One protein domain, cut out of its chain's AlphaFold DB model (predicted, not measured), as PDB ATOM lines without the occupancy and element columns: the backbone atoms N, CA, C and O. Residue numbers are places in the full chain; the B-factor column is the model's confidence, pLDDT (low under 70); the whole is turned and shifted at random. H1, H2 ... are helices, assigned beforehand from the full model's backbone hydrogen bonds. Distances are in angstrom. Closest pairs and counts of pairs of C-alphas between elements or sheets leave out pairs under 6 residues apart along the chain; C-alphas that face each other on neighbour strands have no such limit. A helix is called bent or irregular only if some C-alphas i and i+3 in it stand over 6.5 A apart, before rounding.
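This is residues 62 to 130 of the 270 residues of the protein "(California timema) hypothetical protein" of Timema californicum (UniProt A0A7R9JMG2). A small body of three helices has a thin tail sticking out: H1 and the shorter H2 fold back on each other as a hairpin, and the long helix H3 crosses H1 steeply. The tail, residues 119 to 130 with the four-residue helix H4 in it, stands free of the body and makes the length. The printed part has 69 residues with four named helices, H1, H2, H3 and H4 along the chain, and no named strand; the class is all helix. The whole is loose, with a radius of gyration of the C-alphas of 14.2 A, and elongated, spanning 50 by 27 by 17 A.

The printed part begins at Phe 62, and H1 follows as residues 69 to 83, from C-alpha 69 at (123.180, 239.462, 205.809), with 21.5 A from first to last C-alpha. H2, residues 87 to 93, is 11.1 A long; it is neither bent nor irregular, but only just: C-alphas 88 and 91 are 6.3 A apart. H3, residues 100 to 117, begins with C-alpha 100 at (103.779, 232.392, 208.037) and is 25.5 A long. H4, residues 121 to 124, is 5.2 A long and ends with C-alpha 124 at (129.332, 235.951, 235.096).

H1 and H2 touch and form a helical hairpin, at a shallow tilt of 28 degrees, opposite ways; their closest C-alphas, those of Leu 81 and Lys 87, are 6.1 A apart. H1 and H3 only just touch, with 3 pairs of C-alphas within 8 A, the closest being those of Tyr 75 and Phe 110 at 6.1 A. H1 touches H3 with residues 75 to 79 alone, and H3 touches H1 with residues 110 to 114 alone. The two run the same way at a steep tilt of 69 degrees, only just short of about perpendicular. H2 and H3 are close but not clearly touching, with the C-alphas of Ser 91 and Arg 103 closest at 7.5 A, at a steep tilt of 58 degrees, opposite ways. H4 is apart from H1, H2 and H3. In H1 and H3 every O i to N i+4 pair is within hydrogen-bond range; in H2 1 of 3 is, beside 2 of 4 O i to N i+3 pairs, and H4 is too short for an O i to N i+4 pair.

The two C-alphas farthest apart, those of Asn 97 and Val 129, are 49.9 A apart. Without residues 119 to 130 the body has 57 residues, spans 28 by 28 by 16 A and has a radius of gyration of 10.7 A. The printed part has no cut. The links from H1 to H2 and from H3 to H4 are tight, the link from H2 to H3 is short, and no link is long. The mean pLDDT of the printed part is 83.6; residues 119 to 127 and residue 129 are under 70.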
ATOM      1  N   PHE A  62     130.251 238.631 218.061       80.75
ATOM      2  CA  PHE A  62     129.841 237.452 217.297       80.75
ATOM      3  C   PHE A  62     128.458 237.655 216.652       80.75
ATOM      4  O   PHE A  62     127.496 238.014 217.333       80.75
ATOM      5  N   LYS A  63     128.350 237.394 215.342       88.56
ATOM      6  CA  LYS A  63     127.112 237.534 214.558       88.56
ATOM      7  C   LYS A  63     126.554 236.149 214.186       88.56
ATOM      8  O   LYS A  63     127.196 235.444 213.411       88.56
ATOM      9  N   PRO A  64     125.374 235.743 214.691       88.81
ATOM     10  CA  PRO A  64     124.852 234.389 214.474       88.81
ATOM     11  C   PRO A  64     124.467 234.079 213.020       88.81
ATOM     12  O   PRO A  64     124.572 232.933 212.591       88.81
ATOM     13  N   PHE A  65     124.044 235.082 212.241       91.12
ATOM     14  CA  PHE A  65     123.504 234.896 210.889       91.12
ATOM     15  C   PHE A  65     124.413 235.470 209.788       91.12
ATOM     16  O   PHE A  65     123.934 236.079 208.837       91.12
ATOM     17  N   LEU A  66     125.734 235.250 209.866       89.94
ATOM     18  CA  LEU A  66     126.694 235.747 208.858       89.94
ATOM     19  C   LEU A  66     126.420 235.253 207.428       89.94
ATOM     20  O   LEU A  66     126.680 235.979 206.472       89.94
ATOM     21  N   ALA A  67     125.871 234.046 207.272       92.88
ATOM     22  CA  ALA A  67     125.531 233.483 205.962       92.88
ATOM     23  C   ALA A  67     124.370 234.217 205.261       92.88
ATOM     24  O   ALA A  67     124.185 234.060 204.057       92.88
ATOM     25  N   GLN A  68     123.569 234.993 206.002       90.06
ATOM     26  CA  GLN A  68     122.387 235.692 205.495       90.06
ATOM     27  C   GLN A  68     122.375 237.139 206.020       90.06
ATOM     28  O   GLN A  68     121.779 237.403 207.069       90.06
ATOM     29  N   PRO A  69     123.000 238.097 205.308       90.94
ATOM     30  CA  PRO A  69     123.180 239.462 205.809       90.94
ATOM     31  C   PRO A  69     121.853 240.187 206.082       90.94
ATOM     32  O   PRO A  69     121.737 240.901 207.076       90.94
ATOM     33  N   ASP A  70     120.818 239.952 205.274       90.81
ATOM     34  CA  ASP A  70     119.499 240.567 205.488       90.81
ATOM     35  C   ASP A  70     118.800 240.032 206.741       90.81
ATOM     36  O   ASP A  70     118.137 240.772 207.468       90.81
ATOM     37  N   LYS A  71     118.978 238.741 207.026       92.12
ATOM     38  CA  LYS A  71     118.466 238.116 208.246       92.12
ATOM     39  C   LYS A  71     119.210 238.613 209.476       92.12
ATOM     40  O   LYS A  71     118.586 238.888 210.496       92.12
ATOM     41  N   GLN A  72     120.525 238.782 209.364       92.88
ATOM     42  CA  GLN A  72     121.337 239.371 210.423       92.88
ATOM     43  C   GLN A  72     120.866 240.793 210.765       92.88
ATOM     44  O   GLN A  72     120.711 241.098 211.943       92.88
ATOM     45  N   ARG A  73     120.557 241.631 209.765       91.75
ATOM     46  CA  ARG A  73     119.986 242.972 209.996       91.75
ATOM     47  C   ARG A  73     118.651 242.907 210.740       91.75
ATOM     48  O   ARG A  73     118.456 243.618 211.722       91.75
ATOM     49  N   ARG A  74     117.739 242.014 210.335       91.38
ATOM     50  CA  ARG A  74     116.463 241.808 211.050       91.38
ATOM     51  C   ARG A  74     116.670 241.347 212.493       91.38
ATOM     52  O   ARG A  74     115.964 241.817 213.380       91.38
ATOM     53  N   TYR A  75     117.648 240.476 212.732       90.88
ATOM     54  CA  TYR A  75     118.015 240.037 214.077       90.88
ATOM     55  C   TYR A  75     118.541 241.197 214.937       90.88
ATOM     56  O   TYR A  75     118.140 241.342 216.089       90.88
ATOM     57  N   GLU A  76     119.381 242.068 214.377       90.94
ATOM     58  CA  GLU A  76     119.876 243.264 215.069       90.94
ATOM     59  C   GLU A  76     118.715 244.200 215.459       90.94
ATOM     60  O   GLU A  76     118.631 244.636 216.608       90.94
ATOM     61  N   HIS A  77     117.739 244.411 214.569       89.50
ATOM     62  CA  HIS A  77     116.516 245.151 214.900       89.50
ATOM     63  C   HIS A  77     115.635 244.452 215.945       89.50
ATOM     64  O   HIS A  77     115.071 245.115 216.817       89.50
ATOM     65  N   PHE A  78     115.527 243.123 215.891       90.62
ATOM     66  CA  PHE A  78     114.805 242.332 216.887       90.62
ATOM     67  C   PHE A  78     115.388 242.515 218.293       90.62
ATOM     68  O   PHE A  78     114.630 242.656 219.253       90.62
ATOM     69  N   LEU A  79     116.717 242.574 218.429       88.88
ATOM     70  CA  LEU A  79     117.366 242.825 219.719       88.88
ATOM     71  C   LEU A  79     116.999 244.200 220.293       88.88
ATOM     72  O   LEU A  79     116.744 244.311 221.494       88.88
ATOM     73  N   VAL A  80     116.912 245.228 219.445       88.44
ATOM     74  CA  VAL A  80     116.511 246.584 219.857       88.44
ATOM     75  C   VAL A  80     115.051 246.637 220.282       88.44
ATOM     76  O   VAL A  80     114.748 247.154 221.355       88.44
ATOM     77  N   LEU A  81     114.155 246.044 219.487       87.94
ATOM     78  CA  LEU A  81     112.732 245.919 219.820       87.94
ATOM     79  C   LEU A  81     112.511 245.137 221.120       87.94
ATOM     80  O   LEU A  81     111.629 245.461 221.916       87.94
ATOM     81  N   GLY A  82     113.332 244.112 221.357       83.38
ATOM     82  CA  GLY A  82     113.346 243.361 222.606       83.38
ATOM     83  C   GLY A  82     113.751 244.221 223.806       83.38
ATOM     84  O   GLY A  82     113.174 244.057 224.881       83.38
ATOM     85  N   GLY A  83     114.693 245.150 223.620       80.00
ATOM     86  CA  GLY A  83     115.094 246.133 224.630       80.00
ATOM     87  C   GLY A  83     114.030 247.201 224.907       80.00
ATOM     88  O   GLY A  83     113.865 247.605 226.051       80.00
ATOM     89  N   SER A  84     113.262 247.609 223.891       82.38
ATOM     90  CA  SER A  84     112.167 248.584 224.022       82.38
ATOM     91  C   SER A  84     110.811 247.968 224.407       82.38
ATOM     92  O   SER A  84     109.814 248.682 224.507       82.38
ATOM     93  N   GLY A  85     110.744 246.646 224.604       79.12
ATOM     94  CA  GLY A  85     109.527 245.929 224.998       79.12
ATOM     95  C   GLY A  85     108.504 245.693 223.876       79.12
ATOM     96  O   GLY A  85     107.442 245.129 224.135       79.12
ATOM     97  N   GLN A  86     108.811 246.052 222.625       78.88
ATOM     98  CA  GLN A  86     107.899 245.919 221.483       78.88
ATOM     99  C   GLN A  86     108.136 244.627 220.690       78.88
ATOM    100  O   GLN A  86     108.592 244.640 219.549       78.88
ATOM    101  N   LYS A  87     107.789 243.481 221.285       70.12
ATOM    102  CA  LYS A  87     107.964 242.155 220.656       70.12
ATOM    103  C   LYS A  87     107.114 241.937 219.397       70.12
ATOM    104  O   LYS A  87     107.519 241.186 218.514       70.12
ATOM    105  N   ASP A  88     105.971 242.612 219.301       75.19
ATOM    106  CA  ASP A  88     105.055 242.514 218.155       75.19
ATOM    107  C   ASP A  88     105.595 243.224 216.894       75.19
ATOM    108  O   ASP A  88     105.172 242.965 215.769       75.19
ATOM    109  N   GLY A  89     106.622 244.067 217.057       78.00
ATOM    110  CA  GLY A  89     107.276 244.763 215.948       78.00
ATOM    111  C   GLY A  89     108.028 243.842 214.982       78.00
ATOM    112  O   GLY A  89     108.286 244.245 213.851       78.00
ATOM    113  N   LEU A  90     108.348 242.601 215.376       80.56
ATOM    114  CA  LEU A  90     109.082 241.667 214.515       80.56
ATOM    115  C   LEU A  90     108.307 241.337 213.232       80.56
ATOM    116  O   LEU A  90     108.894 241.318 212.153       80.56
ATOM    117  N   SER A  91     106.989 241.155 213.336       82.38
ATOM    118  CA  SER A  91     106.120 240.828 212.198       82.38
ATOM    119  C   SER A  91     106.135 241.926 211.123       82.38
ATOM    120  O   SER A  91     105.934 241.642 209.948       82.38
ATOM    121  N   ARG A  92     106.423 243.177 211.514       83.44
ATOM    122  CA  ARG A  92     106.549 244.331 210.609       83.44
ATOM    123  C   ARG A  92     107.911 244.404 209.911       83.44
ATOM    124  O   ARG A  92     108.010 244.991 208.840       83.44
ATOM    125  N   LEU A  93     108.956 243.847 210.523       82.44
ATOM    126  CA  LEU A  93     110.308 243.798 209.953       82.44
ATOM    127  C   LEU A  93     110.503 242.613 209.002       82.44
ATOM    128  O   LEU A  93     111.442 242.596 208.204       82.44
ATOM    129  N   GLN A  94     109.640 241.605 209.113       87.31
ATOM    130  CA  GLN A  94     109.648 240.444 208.241       87.31
ATOM    131  C   GLN A  94     109.104 240.808 206.858       87.31
ATOM    132  O   GLN A  94     108.110 241.527 206.750       87.31
ATOM    133  N   PRO A  95     109.739 240.329 205.778       84.88
ATOM    134  CA  PRO A  95     109.294 240.652 204.439       84.88
ATOM    135  C   PRO A  95     107.954 239.965 204.139       84.88
ATOM    136  O   PRO A  95     107.703 238.823 204.529       84.88
ATOM    137  N   VAL A  96     107.091 240.672 203.409       82.69
ATOM    138  CA  VAL A  96     105.719 240.232 203.090       82.69
ATOM    139  C   VAL A  96     105.705 238.976 202.207       82.69
ATOM    140  O   VAL A  96     104.738 238.222 202.211       82.69
ATOM    141  N   ASN A  97     106.794 238.719 201.476       85.19
ATOM    142  CA  ASN A  97     106.949 237.546 200.617       85.19
ATOM    143  C   ASN A  97     107.295 236.248 201.372       85.19
ATOM    144  O   ASN A  97     107.279 235.192 200.745       85.19
ATOM    145  N   MET A  98     107.612 236.306 202.673       83.00
ATOM    146  CA  MET A  98     107.800 235.100 203.484       83.00
ATOM    147  C   MET A  98     106.456 234.452 203.815       83.00
ATOM    148  O   MET A  98     105.434 235.123 203.975       83.00
ATOM    149  N   THR A  99     106.456 233.136 203.974       91.00
ATOM    150  CA  THR A  99     105.302 232.399 204.501       91.00
ATOM    151  C   THR A  99     105.181 232.574 206.018       91.00
ATOM    152  O   THR A  99     106.164 232.863 206.702       91.00
ATOM    153  N   ASP A 100     103.985 232.363 206.578       87.88
ATOM    154  CA  ASP A 100     103.779 232.392 208.037       87.88
ATOM    155  C   ASP A 100     104.681 231.403 208.782       87.88
ATOM    156  O   ASP A 100     105.173 231.696 209.870       87.88
ATOM    157  N   TRP A 101     104.949 230.246 208.175       90.00
ATOM    158  CA  TRP A 101     105.843 229.250 208.752       90.00
ATOM    159  C   TRP A 101     107.293 229.743 208.823       90.00
ATOM    160  O   TRP A 101     107.949 229.581 209.849       90.00
ATOM    161  N   GLU A 102     107.795 230.381 207.762       90.88
ATOM    162  CA  GLU A 102     109.154 230.935 207.761       90.88
ATOM    163  C   GLU A 102     109.278 232.119 208.729       90.88
ATOM    164  O   GLU A 102     110.297 232.246 209.411       90.88
ATOM    165  N   ARG A 103     108.220 232.933 208.856       90.38
ATOM    166  CA  ARG A 103     108.129 234.012 209.849       90.38
ATOM    167  C   ARG A 103     108.264 233.495 211.277       90.38
ATOM    168  O   ARG A 103     109.054 234.032 212.056       90.38
ATOM    169  N   GLU A 104     107.511 232.455 211.622       89.88
ATOM    170  CA  GLU A 104     107.534 231.878 212.966       89.88
ATOM    171  C   GLU A 104     108.850 231.145 213.249       89.88
ATOM    172  O   GLU A 104     109.418 231.252 214.337       89.88
ATOM    173  N   ARG A 105     109.405 230.472 212.238       92.06
ATOM    174  CA  ARG A 105     110.736 229.871 212.325       92.06
ATOM    175  C   ARG A 105     111.809 230.922 212.612       92.06
ATOM    176  O   ARG A 105     112.627 230.720 213.507       92.06
ATOM    177  N   GLU A 106     111.802 232.039 211.886       92.06
ATOM    178  CA  GLU A 106     112.760 233.125 212.103       92.06
ATOM    179  C   GLU A 106     112.623 233.718 213.512       92.06
ATOM    180  O   GLU A 106     113.633 233.949 214.176       92.06
ATOM    181  N   ARG A 107     111.390 233.882 214.012       90.81
ATOM    182  CA  ARG A 107     111.128 234.306 215.396       90.81
ATOM    183  C   ARG A 107     111.795 233.371 216.405       90.81
ATOM    184  O   ARG A 107     112.525 233.840 217.277       90.81
ATOM    185  N   GLY A 108     111.594 232.059 216.270       91.12
ATOM    186  CA  GLY A 108     112.200 231.062 217.156       91.12
ATOM    187  C   GLY A 108     113.732 231.063 217.099       91.12
ATOM    188  O   GLY A 108     114.395 231.009 218.134       91.12
ATOM    189  N   GLU A 109     114.307 231.187 215.904       93.19
ATOM    190  CA  GLU A 109     115.759 231.263 215.708       93.19
ATOM    191  C   GLU A 109     116.353 232.542 216.322       93.19
ATOM    192  O   GLU A 109     117.426 232.498 216.925       93.19
ATOM    193  N   PHE A 110     115.646 233.673 216.232       92.06
ATOM    194  CA  PHE A 110     116.059 234.931 216.854       92.06
ATOM    195  C   PHE A 110     115.993 234.865 218.378       92.06
ATOM    196  O   PHE A 110     116.919 235.319 219.047       92.06
ATOM    197  N   GLU A 111     114.951 234.262 218.949       90.19
ATOM    198  CA  GLU A 111     114.873 234.056 220.395       90.19
ATOM    199  C   GLU A 111     115.991 233.149 220.914       90.19
ATOM    200  O   GLU A 111     116.604 233.454 221.937       90.19
ATOM    201  N   GLN A 112     116.281 232.052 220.213       89.62
ATOM    202  CA  GLN A 112     117.364 231.138 220.577       89.62
ATOM    203  C   GLN A 112     118.729 231.826 220.495       89.62
ATOM    204  O   GLN A 112     119.514 231.753 221.443       89.62
ATOM    205  N   ALA A 113     118.992 232.547 219.403       89.31
ATOM    206  CA  ALA A 113     120.223 233.308 219.235       89.31
ATOM    207  C   ALA A 113     120.362 234.402 220.308       89.31
ATOM    208  O   ALA A 113     121.432 234.553 220.899       89.31
ATOM    209  N   ALA A 114     119.278 235.109 220.634       87.69
ATOM    210  CA  ALA A 114     119.285 236.125 221.680       87.69
ATOM    211  C   ALA A 114     119.558 235.525 223.067       87.69
ATOM    212  O   ALA A 114     120.221 236.159 223.877       87.69
ATOM    213  N   ARG A 115     119.093 234.304 223.357       84.38
ATOM    214  CA  ARG A 115     119.417 233.617 224.621       84.38
ATOM    215  C   ARG A 115     120.885 233.199 224.690       84.38
ATOM    216  O   ARG A 115     121.495 233.320 225.744       84.38
ATOM    217  N   LEU A 116     121.448 232.722 223.580       84.31
ATOM    218  CA  LEU A 116     122.796 232.152 223.558       84.31
ATOM    219  C   LEU A 116     123.906 233.208 223.450       84.31
ATOM    220  O   LEU A 116     124.973 233.037 224.033       84.31
ATOM    221  N   TYR A 117     123.666 234.288 222.704       79.50
ATOM    222  CA  TYR A 117     124.697 235.266 222.333       79.50
ATOM    223  C   TYR A 117     124.547 236.628 223.013       79.50
ATOM    224  O   TYR A 117     125.371 237.518 222.794       79.50
ATOM    225  N   LYS A 118     123.523 236.819 223.853       77.50
ATOM    226  CA  LYS A 118     123.444 238.010 224.702       77.50
ATOM    227  C   LYS A 118     124.594 237.967 225.712       77.50
ATOM    228  O   LYS A 118     124.843 236.906 226.287       77.50
ATOM    229  N   PRO A 119     125.316 239.085 225.925       69.75
ATOM    230  CA  PRO A 119     126.460 239.100 226.817       69.75
ATOM    231  C   PRO A 119     126.031 238.628 228.201       69.75
ATOM    232  O   PRO A 119     125.277 239.284 228.915       69.75
ATOM    233  N   LEU A 120     126.588 237.485 228.582       66.25
ATOM    234  CA  LEU A 120     126.452 236.818 229.870       66.25
ATOM    235  C   LEU A 120     127.099 237.604 231.030       66.25
ATOM    236  O   LEU A 120     127.252 237.092 232.136       66.25
ATOM    237  N   SER A 121     127.484 238.854 230.764       65.06
ATOM    238  CA  SER A 121     128.248 239.731 231.642       65.06
ATOM    239  C   SER A 121     127.591 239.890 233.009       65.06
ATOM    240  O   SER A 121     128.302 239.830 234.003       65.06
ATOM    241  N   ALA A 122     126.260 239.991 233.075       66.12
ATOM    242  CA  ALA A 122     125.554 240.148 234.344       66.12
ATOM    243  C   ALA A 122     125.738 238.935 235.275       66.12
ATOM    244  O   ALA A 122     126.198 239.107 236.397       66.12
ATOM    245  N   ALA A 123     125.485 237.703 234.821       67.25
ATOM    246  CA  ALA A 123     125.590 236.537 235.710       67.25
ATOM    247  C   ALA A 123     126.999 235.942 235.828       67.25
ATOM    248  O   ALA A 123     127.254 235.134 236.719       67.25
ATOM    249  N   MET A 124     127.920 236.301 234.931       64.81
ATOM    250  CA  MET A 124     129.332 235.951 235.096       64.81
ATOM    251  C   MET A 124     130.097 236.964 235.956       64.81
ATOM    252  O   MET A 124     131.170 236.618 236.446       64.81
ATOM    253  N   SER A 125     129.559 238.172 236.177       68.44
ATOM    254  CA  SER A 125     130.229 239.227 236.956       68.44
ATOM    255  C   SER A 125     130.585 238.788 238.379       68.44
ATOM    256  O   SER A 125     131.668 239.094 238.859       68.44
ATOM    257  N   GLU A 126     129.741 237.978 239.017       67.12
ATOM    258  CA  GLU A 126     129.977 237.471 240.374       67.12
ATOM    259  C   GLU A 126     131.062 236.385 240.448       67.12
ATOM    260  O   GLU A 126     131.568 236.074 241.527       67.12
ATOM    261  N   ARG A 127     131.418 235.769 239.313       69.75
ATOM    262  CA  ARG A 127     132.386 234.660 239.261       69.75
ATOM    263  C   ARG A 127     133.802 235.118 238.949       69.75
ATOM    264  O   ARG A 127     134.752 234.411 239.286       69.75
ATOM    265  N   PHE A 128     133.941 236.269 238.302       70.12
ATOM    266  CA  PHE A 128     135.231 236.841 237.959       70.12
ATOM    267  C   PHE A 128     135.491 238.052 238.845       70.12
ATOM    268  O   PHE A 128     134.885 239.104 238.680       70.12
ATOM    269  N   VAL A 129     136.436 237.911 239.772       69.94
ATOM    270  CA  VAL A 129     137.033 239.068 240.438       69.94
ATOM    271  C   VAL A 129     137.909 239.752 239.395       69.94
ATOM    272  O   VAL A 129     138.900 239.174 238.950       69.94
ATOM    273  N   SER A 130     137.526 240.951 238.958       72.06
ATOM    274  CA  SER A 130     138.387 241.760 238.094       72.06
ATOM    275  C   SER A 130     139.711 242.004 238.814       72.06
ATOM    276  O   SER A 130     139.702 242.428 239.970       72.06
TER     277      SER A 130